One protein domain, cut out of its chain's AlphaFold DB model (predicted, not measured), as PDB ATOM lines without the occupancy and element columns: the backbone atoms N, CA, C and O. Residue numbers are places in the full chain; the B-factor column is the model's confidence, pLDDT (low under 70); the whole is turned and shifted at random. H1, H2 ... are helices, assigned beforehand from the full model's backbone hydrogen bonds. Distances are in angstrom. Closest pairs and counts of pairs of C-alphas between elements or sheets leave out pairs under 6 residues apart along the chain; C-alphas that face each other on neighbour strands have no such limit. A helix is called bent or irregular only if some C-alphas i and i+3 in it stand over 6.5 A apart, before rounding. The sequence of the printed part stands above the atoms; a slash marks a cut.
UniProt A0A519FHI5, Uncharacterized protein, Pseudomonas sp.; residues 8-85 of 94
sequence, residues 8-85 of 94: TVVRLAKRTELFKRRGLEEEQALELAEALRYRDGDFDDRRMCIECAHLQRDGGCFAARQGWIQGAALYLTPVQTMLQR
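This is residues 8 to 85 of the 94 residues of an uncharacterized protein of Pseudomonas sp. (UniProt A0A519FHI5). A helical hairpin of H1 and H2, crossing at a steep slant, makes one end of the domain, and a loop-built part holding the very short H3 makes the other. The chain goes from the hairpin to H3 through the long unnamed stretch of residues 42 to 61, and after H3 residues 66 to 85 fold back toward the middle. The printed part has 78 residues with three named helices, H1, H2 and H3 in chain order, and no named strand; the class is all helix, though under half of the residues, 34 of 78, are in named elements. The whole is compact, with a radius of gyration of the C-alphas of 13.1 A and spans of 36 by 26 by 16 A.

H1, residues 8 to 21, begins at C-alpha 8 (313.874, 267.478, 301.081) and is 20.0 A long from first to last C-alpha. H2, residues 26 to 41, is 23.3 A long and ends at C-alpha 41 (304.451, 264.325, 303.637). It is neither bent nor irregular, but only just: C-alphas 35 and 38 are 6.0 A apart. H3, residues 62 to 65, is 5.0 A long and ends at C-alpha 65 (315.912, 234.210, 302.886).

H1 and H2 form a helical hairpin and touch, the closest C-alphas being those of Thr 16 and Ala 29, 5.0 A apart. They run opposite ways at a steep tilt of 43 degrees. H3 is apart from both H1 and H2. In H1 every O i to N i+4 pair is within hydrogen-bond range, in H2 9 of 12 are, and H3 is too short for such a pair.

The two C-alphas farthest apart are those of Val 9 and Gly 71, at 37.4 A. The link from H1 to H2 is tight, with 4 residues, and that from H2 to H3 is long, with 20. The printed part has no cut. Its mean pLDDT is 95.8, and no printed residue is under 70.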
ATOM      1  N   THR A   8     314.723 268.126 302.086       87.69
ATOM      2  CA  THR A   8     313.874 267.478 301.081       87.69
ATOM      3  C   THR A   8     314.613 267.293 299.759       87.69
ATOM      4  O   THR A   8     314.552 266.207 299.181       87.69
ATOM      5  N   VAL A   9     315.391 268.293 299.332       90.25
ATOM      6  CA  VAL A   9     316.243 268.233 298.133       90.25
ATOM      7  C   VAL A   9     317.366 267.217 298.331       90.25
ATOM      8  O   VAL A   9     317.595 266.368 297.470       90.25
ATOM      9  N   VAL A  10     318.014 267.224 299.501       91.88
ATOM     10  CA  VAL A  10     319.058 266.243 299.844       91.88
ATOM     11  C   VAL A  10     318.498 264.818 299.855       91.88
ATOM     12  O   VAL A  10     319.140 263.892 299.353       91.88
ATOM     13  N   ARG A  11     317.299 264.617 300.415       91.75
ATOM     14  CA  ARG A  11     316.634 263.307 300.439       91.75
ATOM     15  C   ARG A  11     316.274 262.827 299.038       91.75
ATOM     16  O   ARG A  11     316.513 261.659 298.742       91.75
ATOM     17  N   LEU A  12     315.736 263.714 298.200       93.50
ATOM     18  CA  LEU A  12     315.412 263.416 296.808       93.50
ATOM     19  C   LEU A  12     316.659 262.928 296.064       93.50
ATOM     20  O   LEU A  12     316.661 261.803 295.576       93.50
ATOM     21  N   ALA A  13     317.748 263.703 296.093       94.44
ATOM     22  CA  ALA A  13     318.995 263.353 295.411       94.44
ATOM     23  C   ALA A  13     319.571 262.004 295.881       94.44
ATOM     24  O   ALA A  13     319.921 261.150 295.067       94.44
ATOM     25  N   LYS A  14     319.614 261.763 297.200       95.50
ATOM     26  CA  LYS A  14     320.081 260.480 297.760       95.50
ATOM     27  C   LYS A  14     319.225 259.298 297.302       95.50
ATOM     28  O   LYS A  14     319.758 258.218 297.049       95.50
ATOM     29  N   ARG A  15     317.908 259.493 297.219       96.19
ATOM     30  CA  ARG A  15     316.953 258.470 296.792       96.19
ATOM     31  C   ARG A  15     317.094 258.170 295.298       96.19
ATOM     32  O   ARG A  15     317.185 257.000 294.943       96.19
ATOM     33  N   THR A  16     317.214 259.193 294.455       97.50
ATOM     34  CA  THR A  16     317.472 259.034 293.015       97.50
ATOM     35  C   THR A  16     318.751 258.231 292.769       97.50
ATOM     36  O   THR A  16     318.726 257.232 292.054       97.50
ATOM     37  N   GLU A  17     319.854 258.572 293.441       97.38
ATOM     38  CA  GLU A  17     321.118 257.835 293.302       97.38
ATOM     39  C   GLU A  17     321.054 256.404 293.857       97.38
ATOM     40  O   GLU A  17     321.681 255.485 293.328       97.38
ATOM     41  N   LEU A  18     320.285 256.162 294.923       97.25
ATOM     42  CA  LEU A  18     320.018 254.802 295.393       97.25
ATOM     43  C   LEU A  18     319.293 253.970 294.326       97.25
ATOM     44  O   LEU A  18     319.669 252.824 294.087       97.25
ATOM     45  N   PHE A  19     318.272 254.538 293.690       97.44
ATOM     46  CA  PHE A  19     317.451 253.846 292.700       97.44
ATOM     47  C   PHE A  19     318.225 253.560 291.412       97.44
ATOM     48  O   PHE A  19     318.167 252.437 290.912       97.44
ATOM     49  N   LYS A  20     319.054 254.509 290.956       97.56
ATOM     50  CA  LYS A  20     319.995 254.306 289.842       97.56
ATOM     51  C   LYS A  20     320.955 253.149 290.116       97.56
ATOM     52  O   LYS A  20     321.088 252.233 289.311       97.56
ATOM     53  N   ARG A  21     321.553 253.105 291.315       95.88
ATOM     54  CA  ARG A  21     322.419 251.985 291.743       95.88
ATOM     55  C   ARG A  21     321.691 250.638 291.825       95.88
ATOM     56  O   ARG A  21     322.351 249.601 291.872       95.88
ATOM     57  N   ARG A  22     320.357 250.647 291.860       96.06
ATOM     58  CA  ARG A  22     319.486 249.462 291.881       96.06
ATOM     59  C   ARG A  22     318.864 249.150 290.516       96.06
ATOM     60  O   ARG A  22     318.005 248.282 290.436       96.06
ATOM     61  N   GLY A  23     319.352 249.793 289.454       95.69
ATOM     62  CA  GLY A  23     319.042 249.439 288.070       95.69
ATOM     63  C   GLY A  23     317.863 250.187 287.457       95.69
ATOM     64  O   GLY A  23     317.397 249.765 286.405       95.69
ATOM     65  N   LEU A  24     317.371 251.261 288.086       97.19
ATOM     66  CA  LEU A  24     316.445 252.173 287.410       97.19
ATOM     67  C   LEU A  24     317.207 253.165 286.530       97.19
ATOM     68  O   LEU A  24     318.262 253.669 286.920       97.19
ATOM     69  N   GLU A  25     316.628 253.481 285.374       98.00
ATOM     70  CA  GLU A  25     317.099 254.574 284.526       98.00
ATOM     71  C   GLU A  25     316.938 255.921 285.240       98.00
ATOM     72  O   GLU A  25     316.101 256.075 286.130       98.00
ATOM     73  N   GLU A  26     317.742 256.913 284.857       97.19
ATOM     74  CA  GLU A  26     317.815 258.200 285.563       97.19
ATOM     75  C   GLU A  26     316.463 258.918 285.672       97.19
ATOM     76  O   GLU A  26     316.091 259.355 286.762       97.19
ATOM     77  N   GLU A  27     315.709 258.977 284.574       97.56
ATOM     78  CA  GLU A  27     314.373 259.580 284.531       97.56
ATOM     79  C   GLU A  27     313.402 258.843 285.466       97.56
ATOM     80  O   GLU A  27     312.812 259.452 286.355       97.56
ATOM     81  N   GLN A  28     313.338 257.512 285.366       97.88
ATOM     82  CA  GLN A  28     312.479 256.678 286.216       97.88
ATOM     83  C   GLN A  28     312.845 256.787 287.700       97.88
ATOM     84  O   GLN A  28     311.974 256.807 288.573       97.88
ATOM     85  N   ALA A  29     314.140 256.845 288.011       98.19
ATOM     86  CA  ALA A  29     314.634 257.002 289.368       98.19
ATOM     87  C   ALA A  29     314.233 258.360 289.961       98.19
ATOM     88  O   ALA A  29     313.863 258.423 291.137       98.19
ATOM     89  N   LEU A  30     314.304 259.432 289.168       97.31
ATOM     90  CA  LEU A  30     313.888 260.767 289.582       97.31
ATOM     91  C   LEU A  30     312.373 260.833 289.792       97.31
ATOM     92  O   LEU A  30     311.946 261.183 290.890       97.31
ATOM     93  N   GLU A  31     311.581 260.421 288.802       97.12
ATOM     94  CA  GLU A  31     310.113 260.417 288.877       97.12
ATOM     95  C   GLU A  31     309.613 259.644 290.102       97.12
ATOM     96  O   GLU A  31     308.776 260.124 290.874       97.12
ATOM     97  N   LEU A  32     310.173 258.453 290.342       97.19
ATOM     98  CA  LEU A  32     309.797 257.632 291.485       97.19
ATOM     99  C   LEU A  32     310.208 258.283 292.814       97.19
ATOM    100  O   LEU A  32     309.462 258.233 293.793       97.19
ATOM    101  N   ALA A  33     311.388 258.904 292.874       96.62
ATOM    102  CA  ALA A  33     311.848 259.596 294.072       96.62
ATOM    103  C   ALA A  33     311.003 260.845 294.386       96.62
ATOM    104  O   ALA A  33     310.752 261.118 295.568       96.62
ATOM    105  N   GLU A  34     310.534 261.556 293.358       95.19
ATOM    106  CA  GLU A  34     309.610 262.687 293.472       95.19
ATOM    107  C   GLU A  34     308.222 262.248 293.933       95.19
ATOM    108  O   GLU A  34     307.684 262.844 294.867       95.19
ATOM    109  N   ALA A  35     307.679 261.164 293.374       94.12
ATOM    110  CA  ALA A  35     306.402 260.600 293.809       94.12
ATOM    111  C   ALA A  35     306.407 260.265 295.314       94.12
ATOM    112  O   ALA A  35     305.425 260.496 296.023       94.12
ATOM    113  N   LEU A  36     307.544 259.798 295.841       95.56
ATOM    114  CA  LEU A  36     307.700 259.517 297.270       95.56
ATOM    115  C   LEU A  36     307.773 260.759 298.169       95.56
ATOM    116  O   LEU A  36     307.680 260.610 299.388       95.56
ATOM    117  N   ARG A  37     307.912 261.974 297.625       92.25
ATOM    118  CA  ARG A  37     307.818 263.202 298.434       92.25
ATOM    119  C   ARG A  37     306.418 263.371 299.018       92.25
ATOM    120  O   ARG A  37     306.309 263.754 300.178       92.25
ATOM    121  N   TYR A  38     305.379 263.042 298.250       90.62
ATOM    122  CA  TYR A  38     303.992 263.089 298.721       90.62
ATOM    123  C   TYR A  38     303.755 262.070 299.837       90.62
ATOM    124  O   TYR A  38     303.299 262.438 300.912       90.62
ATOM    125  N   ARG A  39     304.213 260.824 299.645       93.88
ATOM    126  CA  ARG A  39     304.178 259.786 300.691       93.88
ATOM    127  C   ARG A  39     304.833 260.254 301.992       93.88
ATOM    128  O   ARG A  39     304.276 260.057 303.068       93.88
ATOM    129  N   ASP A  40     306.036 260.822 301.891       91.81
ATOM    130  CA  ASP A  40     306.788 261.286 303.059       91.81
ATOM    131  C   ASP A  40     306.042 262.421 303.796       91.81
ATOM    132  O   ASP A  40     306.143 262.507 305.018       91.81
ATOM    133  N   GLY A  41     305.288 263.260 303.074       91.06
ATOM    134  CA  GLY A  41     304.451 264.325 303.637       91.06
ATOM    135  C   GLY A  41     303.139 263.837 304.258       91.06
ATOM    136  O   GLY A  41     302.710 264.379 305.273       91.06
ATOM    137  N   ASP A  42     302.544 262.779 303.704       94.06
ATOM    138  CA  ASP A  42     301.278 262.195 304.171       94.06
ATOM    139  C   ASP A  42     301.442 261.275 305.395       94.06
ATOM    140  O   ASP A  42     300.475 260.672 305.859       94.06
ATOM    141  N   PHE A  43     302.666 261.135 305.917       90.06
ATOM    142  CA  PHE A  43     303.015 260.186 306.981       90.06
ATOM    143  C   PHE A  43     302.626 258.733 306.659       90.06
ATOM    144  O   PHE A  43     302.469 257.907 307.561       90.06
ATOM    145  N   ASP A  44     302.507 258.397 305.374       94.50
ATOM    146  CA  ASP A  44     302.249 257.034 304.930       94.50
ATOM    147  C   ASP A  44     303.468 256.168 305.265       94.50
ATOM    148  O   ASP A  44     304.607 256.464 304.893       94.50
ATOM    149  N   ASP A  45     303.243 255.095 306.015       94.31
ATOM    150  CA  ASP A  45     304.268 254.194 306.529       94.31
ATOM    151  C   ASP A  45     304.577 253.012 305.596       94.31
ATOM    152  O   ASP A  45     305.482 252.222 305.876       94.31
ATOM    153  N   ARG A  46     303.905 252.917 304.441       96.62
ATOM    154  CA  ARG A  46     304.293 251.993 303.367       96.62
ATOM    155  C   ARG A  46     305.658 252.368 302.793       96.62
ATOM    156  O   ARG A  46     306.041 253.535 302.732       96.62
ATOM    157  N   ARG A  47     306.416 251.376 302.343       96.25
ATOM    158  CA  ARG A  47     307.777 251.526 301.809       96.25
ATOM    159  C   ARG A  47     307.925 250.724 300.529       96.25
ATOM    160  O   ARG A  47     307.167 249.786 300.297       96.25
ATOM    161  N   MET A  48     308.900 251.076 299.703       97.62
ATOM    162  CA  MET A  48     309.242 250.278 298.529       97.62
ATOM    163  C   MET A  48     310.462 249.409 298.826       97.62
ATOM    164  O   MET A  48     311.400 249.855 299.490       97.62
ATOM    165  N   CYS A  49     310.503 248.170 298.328       98.00
ATOM    166  CA  CYS A  49     311.663 247.305 298.565       98.00
ATOM    167  C   CYS A  49     312.953 247.887 297.961       98.00
ATOM    168  O   CYS A  49     314.025 247.666 298.521       98.00
ATOM    169  N   ILE A  50     312.852 248.709 296.908       97.81
ATOM    170  CA  ILE A  50     313.974 249.472 296.340       97.81
ATOM    171  C   ILE A  50     314.565 250.522 297.299       97.81
ATOM    172  O   ILE A  50     315.646 251.038 297.033       97.81
ATOM    173  N   GLU A  51     313.952 250.791 298.454       97.69
ATOM    174  CA  GLU A  51     314.523 251.616 299.536       97.69
ATOM    175  C   GLU A  51     315.176 250.776 300.653       97.69
ATOM    176  O   GLU A  51     315.895 251.315 301.494       97.69
ATOM    177  N   CYS A  52     314.935 249.461 300.674       98.19
ATOM    178  CA  CYS A  52     315.281 248.586 301.796       98.19
ATOM    179  C   CYS A  52     316.754 248.148 301.770       98.19
ATOM    180  O   CYS A  52     317.263 247.791 300.708       98.19
ATOM    181  N   ALA A  53     317.429 248.096 302.918       98.06
ATOM    182  CA  ALA A  53     318.801 247.599 303.061       98.06
ATOM    183  C   ALA A  53     318.929 246.090 302.773       98.06
ATOM    184  O   ALA A  53     319.986 245.609 302.371       98.06
ATOM    185  N   HIS A  54     317.843 245.329 302.930       97.94
ATOM    186  CA  HIS A  54     317.841 243.885 302.681       97.94
ATOM    187  C   HIS A  54     317.652 243.502 301.209       97.94
ATOM    188  O   HIS A  54     317.764 242.316 300.887       97.94
ATOM    189  N   LEU A  55     317.365 244.453 300.313       98.19
ATOM    190  CA  LEU A  55     317.288 244.173 298.879       98.19
ATOM    191  C   LEU A  55     318.690 243.878 298.333       98.19
ATOM    192  O   LEU A  55     319.589 244.714 298.411       98.19
ATOM    193  N   GLN A  56     318.867 242.679 297.792       96.94
ATOM    194  CA  GLN A  56     320.135 242.205 297.250       96.94
ATOM    195  C   GLN A  56     320.282 242.572 295.766       96.94
ATOM    196  O   GLN A  56     319.317 242.932 295.094       96.94
ATOM    197  N   ARG A  57     321.512 242.478 295.240       94.06
ATOM    198  CA  ARG A  57     321.829 242.832 293.839       94.06
ATOM    199  C   ARG A  57     321.100 241.970 292.806       94.06
ATOM    200  O   ARG A  57     320.868 242.434 291.700       94.06
ATOM    201  N   ASP A  58     320.755 240.738 293.163       94.50
ATOM    202  CA  ASP A  58     319.965 239.815 292.339       94.50
ATOM    203  C   ASP A  58     318.449 240.097 292.407       94.50
ATOM    204  O   ASP A  58     317.653 239.378 291.808       94.50
ATOM    205  N   GLY A  59     318.040 241.137 293.140       96.19
ATOM    206  CA  GLY A  59     316.645 241.491 293.371       96.19
ATOM    207  C   GLY A  59     315.977 240.692 294.488       96.19
ATOM    208  O   GLY A  59     314.809 240.944 294.773       96.19
ATOM    209  N   GLY A  60     316.679 239.761 295.140       97.69
ATOM    210  CA  GLY A  60     316.143 238.955 296.234       97.69
ATOM    211  C   GLY A  60     316.057 239.707 297.566       97.69
ATOM    212  O   GLY A  60     316.792 240.663 297.829       97.69
ATOM    213  N   CYS A  61     315.168 239.254 298.451       98.25
ATOM    214  CA  CYS A  61     315.058 239.767 299.816       98.25
ATOM    215  C   CYS A  61     315.900 238.939 300.802       98.25
ATOM    216  O   CYS A  61     315.581 237.780 301.081       98.25
ATOM    217  N   PHE A  62     316.934 239.545 301.397       98.25
ATOM    218  CA  PHE A  62     317.764 238.877 302.406       98.25
ATOM    219  C   PHE A  62     316.960 238.453 303.643       98.25
ATOM    220  O   PHE A  62     317.063 237.304 304.062       98.25
ATOM    221  N   ALA A  63     316.104 239.327 304.184       98.19
ATOM    222  CA  ALA A  63     315.288 239.020 305.364       98.19
ATOM    223  C   ALA A  63     314.340 237.827 305.137       98.19
ATOM    224  O   ALA A  63     314.188 236.979 306.015       98.19
ATOM    225  N   ALA A  64     313.745 237.718 303.942       97.88
ATOM    226  CA  ALA A  64     312.929 236.559 303.576       97.88
ATOM    227  C   ALA A  64     313.772 235.275 303.537       97.88
ATOM    228  O   ALA A  64     313.374 234.260 304.102       97.88
ATOM    229  N   ARG A  65     314.975 235.340 302.953       97.81
ATOM    230  CA  ARG A  65     315.912 234.210 302.886       97.81
ATOM    231  C   ARG A  65     316.393 233.733 304.251       97.81
ATOM    232  O   ARG A  65     316.656 232.546 304.411       97.81
ATOM    233  N   GLN A  66     316.470 234.632 305.230       98.06
ATOM    234  CA  GLN A  66     316.759 234.288 306.624       98.06
ATOM    235  C   GLN A  66     315.529 233.792 307.407       98.06
ATOM    236  O   GLN A  66     315.655 233.414 308.569       98.06
ATOM    237  N   GLY A  67     314.335 233.796 306.805       97.25
ATOM    238  CA  GLY A  67     313.095 233.385 307.468       97.25
ATOM    239  C   GLY A  67     312.524 234.418 308.446       97.25
ATOM    240  O   GLY A  67     311.682 234.071 309.268       97.25
ATOM    241  N   TRP A  68     312.942 235.686 308.374       97.62
ATOM    242  CA  TRP A  68     312.477 236.743 309.290       97.62
ATOM    243  C   TRP A  68     311.078 237.270 308.954       97.62
ATOM    244  O   TRP A  68     310.452 237.958 309.759       97.62
ATOM    245  N   ILE A  69     310.585 236.971 307.752       96.19
ATOM    246  CA  ILE A  69     309.260 237.377 307.286       96.19
ATOM    247  C   ILE A  69     308.347 236.153 307.312       96.19
ATOM    248  O   ILE A  69     308.415 235.289 306.436       96.19
ATOM    249  N   GLN A  70     307.477 236.078 308.319       93.44
ATOM    250  CA  GLN A  70     306.527 234.977 308.460       93.44
ATOM    251  C   GLN A  70     305.589 234.902 307.246       93.44
ATOM    252  O   GLN A  70     304.985 235.897 306.851       93.44
ATOM    253  N   GLY A  71     305.453 233.707 306.665       92.25
ATOM    254  CA  GLY A  71     304.571 233.457 305.520       92.25
ATOM    255  C   GLY A  71     305.130 233.887 304.158       92.25
ATOM    256  O   GLY A  71     304.477 233.644 303.146       92.25
ATOM    257  N   ALA A  72     306.327 234.480 304.099       94.38
ATOM    258  CA  ALA A  72     307.007 234.751 302.835       94.38
ATOM    259  C   ALA A  72     307.789 233.523 302.342       94.38
ATOM    260  O   ALA A  72     308.309 232.732 303.128       94.38
ATOM    261  N   ALA A  73     307.923 233.392 301.021       96.19
ATOM    262  CA  ALA A  73     308.841 232.424 300.433       96.19
ATOM    263  C   ALA A  73     310.299 232.783 300.776       96.19
ATOM    264  O   ALA A  73     310.681 233.951 300.712       96.19
ATOM    265  N   LEU A  74     311.140 231.782 301.062       95.62
ATOM    266  CA  LEU A  74     312.565 232.000 301.374       95.62
ATOM    267  C   LEU A  74     313.346 232.621 300.200       95.62
ATOM    268  O   LEU A  74     314.335 233.315 300.403       95.62
ATOM    269  N   TYR A  75     312.892 232.406 298.966       95.44
ATOM    270  CA  TYR A  75     313.482 232.982 297.752       95.44
ATOM    271  C   TYR A  75     312.580 234.070 297.161       95.44
ATOM    272  O   TYR A  75     312.289 234.079 295.969       95.44
ATOM    273  N   LEU A  76     312.071 234.961 298.016       96.94
ATOM    274  CA  LEU A  76     311.218 236.065 297.591       96.94
ATOM    275  C   LEU A  76     312.006 237.083 296.751       96.94
ATOM    276  O   LEU A  76     312.919 237.738 297.261       96.94
ATOM    277  N   THR A  77     311.559 237.284 295.513       96.88
ATOM    278  CA  THR A  77     311.903 238.440 294.675       96.88
ATOM    279  C   THR A  77     310.731 239.424 294.713       96.88
ATOM    280  O   THR A  77     309.721 239.189 294.046       96.88
ATOM    281  N   PRO A  78     310.785 240.484 295.540       95.62
ATOM    282  CA  PRO A  78     309.674 241.415 295.681       95.62
ATOM    283  C   PRO A  78     309.526 242.331 294.462       95.62
ATOM    284  O   PRO A  78     310.497 242.654 293.776       95.62
ATOM    285  N   VAL A  79     308.313 242.851 294.263       96.50
ATOM    286  CA  VAL A  79     308.094 243.997 293.372       96.50
ATOM    287  C   VAL A  79     308.735 245.225 294.013       96.50
ATOM    288  O   VAL A  79     308.284 245.711 295.049       96.50
ATOM    289  N   GLN A  80     309.822 245.710 293.417       97.38
ATOM    290  CA  GLN A  80     310.715 246.653 294.087       97.38
ATOM    291  C   GLN A  80     310.155 248.075 294.190       97.38
ATOM    292  O   GLN A  80     310.484 248.774 295.146       97.38
ATOM    293  N   THR A  81     309.308 248.480 293.244       97.31
ATOM    294  CA  THR A  81     308.785 249.846 293.062       97.31
ATOM    295  C   THR A  81     307.323 249.998 293.493       97.31
ATOM    296  O   THR A  81     306.663 250.978 293.158       97.31
ATOM    297  N   MET A  82     306.791 249.026 294.237       96.56
ATOM    298  CA  MET A  82     305.430 249.073 294.767       96.56
ATOM    299  C   MET A  82     305.450 249.400 296.260       96.56
ATOM    300  O   MET A  82     306.230 248.826 297.020       96.56
ATOM    301  N   LEU A  83     304.563 250.301 296.692       96.81
ATOM    302  CA  LEU A  83     304.379 250.623 298.107       96.81
ATOM    303  C   LEU A  83     303.754 249.441 298.850       96.81
ATOM    304  O   LEU A  83     302.630 249.037 298.562       96.81
ATOM    305  N   GLN A  84     304.479 248.916 299.834       95.12
ATOM    306  CA  GLN A  84     304.097 247.755 300.631       95.12
ATOM    307  C   GLN A  84     304.426 247.981 302.110       95.12
ATOM    308  O   GLN A  84     305.264 248.811 302.464       95.12
ATOM    309  N   ARG A  85     303.777 247.226 302.999       95.44
ATOM    310  CA  ARG A  85     304.169 247.153 304.415       95.44
ATOM    311  C   ARG A  85     305.062 245.934 304.603       95.44
ATOM    312  O   ARG A  85     304.689 244.835 304.205       95.44
TER     313      ARG A  85